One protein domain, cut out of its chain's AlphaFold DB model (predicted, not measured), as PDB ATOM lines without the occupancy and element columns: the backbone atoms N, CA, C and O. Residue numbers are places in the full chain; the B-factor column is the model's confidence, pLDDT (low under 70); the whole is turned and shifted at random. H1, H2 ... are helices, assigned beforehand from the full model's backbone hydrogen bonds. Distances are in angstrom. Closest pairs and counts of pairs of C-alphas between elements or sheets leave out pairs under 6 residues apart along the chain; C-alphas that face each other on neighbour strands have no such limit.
ATOM      1  N   SER A 426      12.930  28.366  75.159       93.25
ATOM      2  CA  SER A 426      14.116  27.497  75.216       93.25
ATOM      3  C   SER A 426      15.062  27.604  74.006       93.25
ATOM      4  O   SER A 426      16.191  27.124  74.089       93.25
ATOM      5  N   THR A 427      14.628  28.230  72.906       93.56
ATOM      6  CA  THR A 427      15.313  28.197  71.594       93.56
ATOM      7  C   THR A 427      16.705  28.849  71.572       93.56
ATOM      8  O   THR A 427      17.067  29.637  72.449       93.56
ATOM      9  N   THR A 428      17.490  28.510  70.545       92.19
ATOM     10  CA  THR A 428      18.903  28.885  70.380       92.19
ATOM     11  C   THR A 428      19.148  29.891  69.245       92.19
ATOM     12  O   THR A 428      18.364  30.013  68.306       92.19
ATOM     13  N   GLN A 429      20.311  30.550  69.255       89.69
ATOM     14  CA  GLN A 429      20.797  31.416  68.173       89.69
ATOM     15  C   GLN A 429      20.912  30.711  66.813       89.69
ATOM     16  O   GLN A 429      20.906  31.391  65.784       89.69
ATOM     17  N   GLU A 430      21.019  29.381  66.786       88.94
ATOM     18  CA  GLU A 430      21.011  28.596  65.548       88.94
ATOM     19  C   GLU A 430      19.581  28.431  65.015       88.94
ATOM     20  O   GLU A 430      19.333  28.636  63.823       88.94
ATOM     21  N   ASP A 431      18.610  28.193  65.905       91.75
ATOM     22  CA  ASP A 431      17.183  28.187  65.561       91.75
ATOM     23  C   ASP A 431      16.740  29.532  64.985       91.75
ATOM     24  O   ASP A 431      16.045  29.570  63.969       91.75
ATOM     25  N   TRP A 432      17.202  30.637  65.579       90.81
ATOM     26  CA  TRP A 432      16.887  32.007  65.149       90.81
ATOM     27  C   TRP A 432      17.388  32.343  63.734       90.81
ATOM     28  O   TRP A 432      17.033  33.395  63.202       90.81
ATOM     29  N   LYS A 433      18.212  31.483  63.121       86.06
ATOM     30  CA  LYS A 433      18.674  31.594  61.725       86.06
ATOM     31  C   LYS A 433      18.060  30.552  60.790       86.06
ATOM     32  O   LYS A 433      18.227  30.649  59.574       86.06
ATOM     33  N   ASN A 434      17.376  29.542  61.323       89.94
ATOM     34  CA  ASN A 434      16.848  28.442  60.534       89.94
ATOM     35  C   ASN A 434      15.547  28.863  59.836       89.94
ATOM     36  O   ASN A 434      14.488  28.937  60.453       89.94
ATOM     37  N   SER A 435      15.614  29.096  58.524       87.62
ATOM     38  CA  SER A 435      14.482  29.603  57.736       87.62
ATOM     39  C   SER A 435      13.225  28.724  57.793       87.62
ATOM     40  O   SER A 435      12.137  29.261  57.628       87.62
ATOM     41  N   LYS A 436      13.335  27.412  58.066       90.25
ATOM     42  CA  LYS A 436      12.156  26.554  58.289       90.25
ATOM     43  C   LYS A 436      11.506  26.857  59.642       90.25
ATOM     44  O   LYS A 436      10.308  27.105  59.691       90.25
ATOM     45  N   LYS A 437      12.303  26.921  60.715       91.50
ATOM     46  CA  LYS A 437      11.831  27.249  62.075       91.50
ATOM     47  C   LYS A 437      11.259  28.669  62.166       91.50
ATOM     48  O   LYS A 437      10.318  28.902  62.901       91.50
ATOM     49  N   ILE A 438      11.792  29.612  61.384       88.12
ATOM     50  CA  ILE A 438      11.319  31.008  61.301       88.12
ATOM     51  C   ILE A 438       9.940  31.139  60.628       88.12
ATOM     52  O   ILE A 438       9.228  32.108  60.901       88.12
ATOM     53  N   LEU A 439       9.574  30.193  59.755       84.38
ATOM     54  CA  LEU A 439       8.270  30.136  59.082       84.38
ATOM     55  C   LEU A 439       7.220  29.336  59.872       84.38
ATOM     56  O   LEU A 439       6.028  29.522  59.641       84.38
ATOM     57  N   ASP A 440       7.647  28.484  60.804       87.88
ATOM     58  CA  ASP A 440       6.775  27.864  61.803       87.88
ATOM     59  C   ASP A 440       6.311  28.934  62.808       87.88
ATOM     60  O   ASP A 440       7.119  29.580  63.481       87.88
ATOM     61  N   SER A 441       4.995  29.146  62.897       76.94
ATOM     62  CA  SER A 441       4.408  30.142  63.798       76.94
ATOM     63  C   SER A 441       4.554  29.782  65.274       76.94
ATOM     64  O   SER A 441       4.514  30.684  66.104       76.94
ATOM     65  N   ASN A 442       4.708  28.495  65.594       87.56
ATOM     66  CA  ASN A 442       4.619  27.956  66.948       87.56
ATOM     67  C   ASN A 442       5.992  27.633  67.556       87.56
ATOM     68  O   ASN A 442       6.118  27.559  68.780       87.56
ATOM     69  N   PHE A 443       7.033  27.465  66.729       92.38
ATOM     70  CA  PHE A 443       8.379  27.089  67.187       92.38
ATOM     71  C   PHE A 443       8.968  28.063  68.228       92.38
ATOM     72  O   PHE A 443       9.754  27.666  69.087       92.38
ATOM     73  N   PHE A 444       8.575  29.340  68.173       93.88
ATOM     74  CA  PHE A 444       9.065  30.401  69.058       93.88
ATOM     75  C   PHE A 444       8.041  30.880  70.098       93.88
ATOM     76  O   PHE A 444       8.189  31.982  70.629       93.88
ATOM     77  N   ASN A 445       7.026  30.076  70.416       95.06
ATOM     78  CA  ASN A 445       6.073  30.409  71.477       95.06
ATOM     79  C   ASN A 445       6.766  30.478  72.852       95.06
ATOM     80  O   ASN A 445       7.754  29.782  73.122       95.06
ATOM     81  N   ILE A 446       6.238  31.320  73.740       96.50
ATOM     82  CA  ILE A 446       6.717  31.477  75.118       96.50
ATOM     83  C   ILE A 446       6.441  30.174  75.884       96.50
ATOM     84  O   ILE A 446       5.290  29.828  76.153       96.50
ATOM     85  N   ASN A 447       7.500  29.430  76.216       95.12
ATOM     86  CA  ASN A 447       7.398  28.056  76.726       95.12
ATOM     87  C   ASN A 447       8.054  27.824  78.101       95.12
ATOM     88  O   ASN A 447       7.759  26.807  78.747       95.12
ATOM     89  N   ARG A 448       8.899  28.753  78.566       94.94
ATOM     90  CA  ARG A 448       9.442  28.761  79.931       94.94
ATOM     91  C   ARG A 448       8.362  29.217  80.916       94.94
ATOM     92  O   ARG A 448       7.435  29.909  80.526       94.94
ATOM     93  N   THR A 449       8.496  28.828  82.179       95.81
ATOM     94  CA  THR A 449       7.786  29.431  83.322       95.81
ATOM     95  C   THR A 449       8.715  29.414  84.536       95.81
ATOM     96  O   THR A 449       9.680  28.640  84.559       95.81
ATOM     97  N   ALA A 450       8.446  30.230  85.554       94.44
ATOM     98  CA  ALA A 450       9.181  30.214  86.817       94.44
ATOM     99  C   ALA A 450       9.108  28.828  87.483       94.44
ATOM    100  O   ALA A 450      10.130  28.305  87.921       94.44
ATOM    101  N   GLU A 451       7.935  28.188  87.449       95.50
ATOM    102  CA  GLU A 451       7.718  26.812  87.911       95.50
ATOM    103  C   GLU A 451       8.645  25.816  87.199       95.50
ATOM    104  O   GLU A 451       9.481  25.201  87.855       95.50
ATOM    105  N   LYS A 452       8.588  25.716  85.860       95.56
ATOM    106  CA  LYS A 452       9.461  24.812  85.082       95.56
ATOM    107  C   LYS A 452      10.944  25.084  85.335       95.56
ATOM    108  O   LYS A 452      11.749  24.157  85.344       95.56
ATOM    109  N   THR A 453      11.309  26.351  85.531       95.88
ATOM    110  CA  THR A 453      12.697  26.758  85.792       95.88
ATOM    111  C   THR A 453      13.152  26.335  87.195       95.88
ATOM    112  O   THR A 453      14.285  25.888  87.359       95.88
ATOM    113  N   LEU A 454      12.261  26.382  88.190       95.62
ATOM    114  CA  LEU A 454      12.501  25.864  89.539       95.62
ATOM    115  C   LEU A 454      12.528  24.326  89.572       95.62
ATOM    116  O   LEU A 454      13.389  23.754  90.235       95.62
ATOM    117  N   THR A 455      11.655  23.647  88.819       96.31
ATOM    118  CA  THR A 455      11.710  22.188  88.629       96.31
ATOM    119  C   THR A 455      13.049  21.769  88.028       96.31
ATOM    120  O   THR A 455      13.695  20.867  88.554       96.31
ATOM    121  N   LEU A 456      13.504  22.462  86.978       95.44
ATOM    122  CA  LEU A 456      14.796  22.207  86.339       95.44
ATOM    123  C   LEU A 456      15.976  22.487  87.284       95.44
ATOM    124  O   LEU A 456      16.947  21.738  87.286       95.44
ATOM    125  N   TYR A 457      15.885  23.517  88.133       96.25
ATOM    126  CA  TYR A 457      16.866  23.751  89.197       96.25
ATOM    127  C   TYR A 457      16.911  22.585  90.196       96.25
ATOM    128  O   TYR A 457      17.986  22.047  90.443       96.25
ATOM    129  N   ASN A 458      15.760  22.131  90.698       95.88
ATOM    130  CA  ASN A 458      15.680  21.013  91.646       95.88
ATOM    131  C   ASN A 458      16.161  19.668  91.053       95.88
ATOM    132  O   ASN A 458      16.442  18.743  91.806       95.88
ATOM    133  N   GLN A 459      16.250  19.549  89.723       95.31
ATOM    134  CA  GLN A 459      16.783  18.378  89.010       95.31
ATOM    135  C   GLN A 459      18.294  18.451  88.727       95.31
ATOM    136  O   GLN A 459      18.893  17.430  88.390       95.31
ATOM    137  N   LEU A 460      18.900  19.641  88.795       94.94
ATOM    138  CA  LEU A 460      20.275  19.899  88.341       94.94
ATOM    139  C   LEU A 460      21.200  20.476  89.418       94.94
ATOM    140  O   LEU A 460      22.411  20.551  89.192       94.94
ATOM    141  N   ALA A 461      20.647  20.925  90.544       94.12
ATOM    142  CA  ALA A 461      21.416  21.386  91.688       94.12
ATOM    143  C   ALA A 461      22.009  20.203  92.463       94.12
ATOM    144  O   ALA A 461      21.345  19.186  92.663       94.12
ATOM    145  N   ASP A 462      23.251  20.351  92.918       92.44
ATOM    146  CA  ASP A 462      23.830  19.463  93.927       92.44
ATOM    147  C   ASP A 462      23.302  19.774  95.342       92.44
ATOM    148  O   ASP A 462      22.499  20.688  95.551       92.44
ATOM    149  N   ASN A 463      23.755  18.991  96.328       90.62
ATOM    150  CA  ASN A 463      23.354  19.123  97.733       90.62
ATOM    151  C   ASN A 463      23.659  20.514  98.325       90.62
ATOM    152  O   ASN A 463      22.980  20.936  99.258       90.62
ATOM    153  N   ASP A 464      24.645  21.224  97.768       88.94
ATOM    154  CA  ASP A 464      25.058  22.567  98.185       88.94
ATOM    155  C   ASP A 464      24.306  23.675  97.410       88.94
ATOM    156  O   ASP A 464      24.543  24.868  97.614       88.94
ATOM    157  N   GLY A 465      23.382  23.301  96.515       87.75
ATOM    158  CA  GLY A 465      22.579  24.212  95.696       87.75
ATOM    159  C   GLY A 465      23.278  24.737  94.438       87.75
ATOM    160  O   GLY A 465      22.779  25.669  93.797       87.75
ATOM    161  N   ASN A 466      24.427  24.176  94.055       90.81
ATOM    162  CA  ASN A 466      25.187  24.638  92.900       90.81
ATOM    163  C   ASN A 466      24.746  23.932  91.613       90.81
ATOM    164  O   ASN A 466      24.503  22.730  91.570       90.81
ATOM    165  N   ILE A 467      24.691  24.698  90.521       91.56
ATOM    166  CA  ILE A 467      24.472  24.172  89.172       91.56
ATOM    167  C   ILE A 467      25.836  23.917  88.523       91.56
ATOM    168  O   ILE A 467      26.543  24.870  88.164       91.56
ATOM    169  N   LEU A 468      26.190  22.641  88.342       88.25
ATOM    170  CA  LEU A 468      27.439  22.228  87.698       88.25
ATOM    171  C   LEU A 468      27.461  22.656  86.221       88.25
ATOM    172  O   LEU A 468      26.698  22.155  85.397       88.25
ATOM    173  N   LYS A 469      28.368  23.575  85.880       89.56
ATOM    174  CA  LYS A 469      28.522  24.138  84.529       89.56
ATOM    175  C   LYS A 469      29.614  23.391  83.766       89.56
ATOM    176  O   LYS A 469      30.768  23.370  84.188       89.56
ATOM    177  N   ARG A 470      29.254  22.793  82.633       87.81
ATOM    178  CA  ARG A 470      30.145  22.082  81.704       87.81
ATOM    179  C   ARG A 470      30.191  22.820  80.360       87.81
ATOM    180  O   ARG A 470      29.485  23.798  80.134       87.81
ATOM    181  N   LYS A 471      31.057  22.376  79.446       85.56
ATOM    182  CA  LYS A 471      31.070  22.876  78.063       85.56
ATOM    183  C   LYS A 471      29.974  22.167  77.258       85.56
ATOM    184  O   LYS A 471      29.843  20.954  77.373       85.56
ATOM    185  N   ASN A 472      29.249  22.912  76.419       83.62
ATOM    186  CA  ASN A 472      28.181  22.415  75.534       83.62
ATOM    187  C   ASN A 472      27.002  21.721  76.262       83.62
ATOM    188  O   ASN A 472      26.409  20.790  75.737       83.62
ATOM    189  N   ASP A 473      26.635  22.188  77.455       88.50
ATOM    190  CA  ASP A 473      25.544  21.648  78.285       88.50
ATOM    191  C   ASP A 473      24.243  22.479  78.211       88.50
ATOM    192  O   ASP A 473      23.425  22.480  79.135       88.50
ATOM    193  N   TYR A 474      24.044  23.221  77.113       88.19
ATOM    194  CA  TYR A 474      22.843  24.044  76.942       88.19
ATOM    195  C   TYR A 474      21.579  23.188  76.835       88.19
ATOM    196  O   TYR A 474      20.555  23.573  77.383       88.19
ATOM    197  N   ASP A 475      21.645  22.013  76.209       87.38
ATOM    198  CA  ASP A 475      20.465  21.164  76.002       87.38
ATOM    199  C   ASP A 475      19.933  20.551  77.308       87.38
ATOM    200  O   ASP A 475      18.742  20.270  77.414       87.38
ATOM    201  N   THR A 476      20.784  20.406  78.334       89.00
ATOM    202  CA  THR A 476      20.376  19.934  79.668       89.00
ATOM    203  C   THR A 476      20.003  21.086  80.601       89.00
ATOM    204  O   THR A 476      18.948  21.046  81.226       89.00
ATOM    205  N   ARG A 477      20.820  22.148  80.689       91.75
ATOM    206  CA  ARG A 477      20.538  23.290  81.586       91.75
ATOM    207  C   ARG A 477      19.521  24.284  81.023       91.75
ATOM    208  O   ARG A 477      19.001  25.114  81.763       91.75
ATOM    209  N   THR A 478      19.306  24.307  79.710       92.38
ATOM    210  CA  THR A 478      18.618  25.374  78.948       92.38
ATOM    211  C   THR A 478      19.100  26.799  79.271       92.38
ATOM    212  O   THR A 478      18.374  27.774  79.075       92.38
ATOM    213  N   GLY A 479      20.327  26.939  79.785       92.25
ATOM    214  CA  GLY A 479      20.896  28.211  80.239       92.25
ATOM    215  C   GLY A 479      20.680  28.575  81.717       92.25
ATOM    216  O   GLY A 479      21.135  29.640  82.129       92.25
ATOM    217  N   LEU A 480      20.063  27.710  82.529       94.81
ATOM    218  CA  LEU A 480      19.992  27.862  83.989       94.81
ATOM    219  C   LEU A 480      21.398  27.891  84.614       94.81
ATOM    220  O   LEU A 480      22.216  27.009  84.353       94.81
ATOM    221  N   THR A 481      21.692  28.891  85.444       93.94
ATOM    222  CA  THR A 481      23.019  29.126  86.049       93.94
ATOM    223  C   THR A 481      23.028  29.246  87.572       93.94
ATOM    224  O   THR A 481      24.113  29.201  88.159       93.94
ATOM    225  N   SER A 482      21.866  29.426  88.193       93.38
ATOM    226  CA  SER A 482      21.672  29.666  89.627       93.38
ATOM    227  C   SER A 482      20.223  29.344  90.015       93.38
ATOM    228  O   SER A 482      19.382  29.125  89.141       93.38
ATOM    229  N   LYS A 483      19.920  29.313  91.319       94.12
ATOM    230  CA  LYS A 483      18.542  29.199  91.817       94.12
ATOM    231  C   LYS A 483      17.719  30.430  91.402       94.12
ATOM    232  O   LYS A 483      18.194  31.540  91.645       94.12
ATOM    233  N   PRO A 484      16.501  30.273  90.849       94.56
ATOM    234  CA  PRO A 484      15.588  31.395  90.650       94.56
ATOM    235  C   PRO A 484      15.322  32.141  91.967       94.56
ATOM    236  O   PRO A 484      15.116  31.518  93.012       94.56
ATOM    237  N   LEU A 485      15.335  33.474  91.917       94.50
ATOM    238  CA  LEU A 485      15.031  34.363  93.048       94.50
ATOM    239  C   LEU A 485      13.586  34.881  93.017       94.50
ATOM    240  O   LEU A 485      13.154  35.520  93.971       94.50
TER     241      LEU A 485
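AT A GLANCE: This is residues 426 to 485 of the 745 residues of the protein "Hypothetical protein" of Rotaria sp. Silwood1 (UniProt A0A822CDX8). You are looking at little regular structure: an elongated run of loops, with short helix H1 in a loop that sticks out at one end, residues 433 to 442, and H2, the longest helix, near short H3 in the rest. The printed part has 60 residues with three named helices, H1, H2, H3 in that order, and no named strand. The class is all helix, with 20 residues in named elements. The whole is loose, radius of gyration of the C-alphas 13.8 A, spanning 43 by 26 by 15 A.

HOW THE PARTS SIT: Begin at H1, residues 435 to 439, which is apart from H2, residues 450 to 460, and from H3, residues 474 to 477. H2 and H3 are close but not clearly touching; their closest C-alphas, Leu 456 and Arg 477, are 7.5 A apart. In H1 and H2 every O i to N i+4 pair is within hydrogen-bond range; H3 is too short for one.

IN THESE COORDINATES: Find C-alpha 435, where H1 begins, at (14.482, 29.603, 57.736). H2 runs 15.2 A from C-alpha 450 at (9.181, 30.214, 86.817). H3 ends at C-alpha 477, (20.538, 23.290, 81.586).

THE WHOLE: The farthest C-alphas, Leu 439 and Asp 464, are 43.2 A apart. The H2 to H3 link is long. The printed part has no cut, and no printed residue is under 70 in pLDDT.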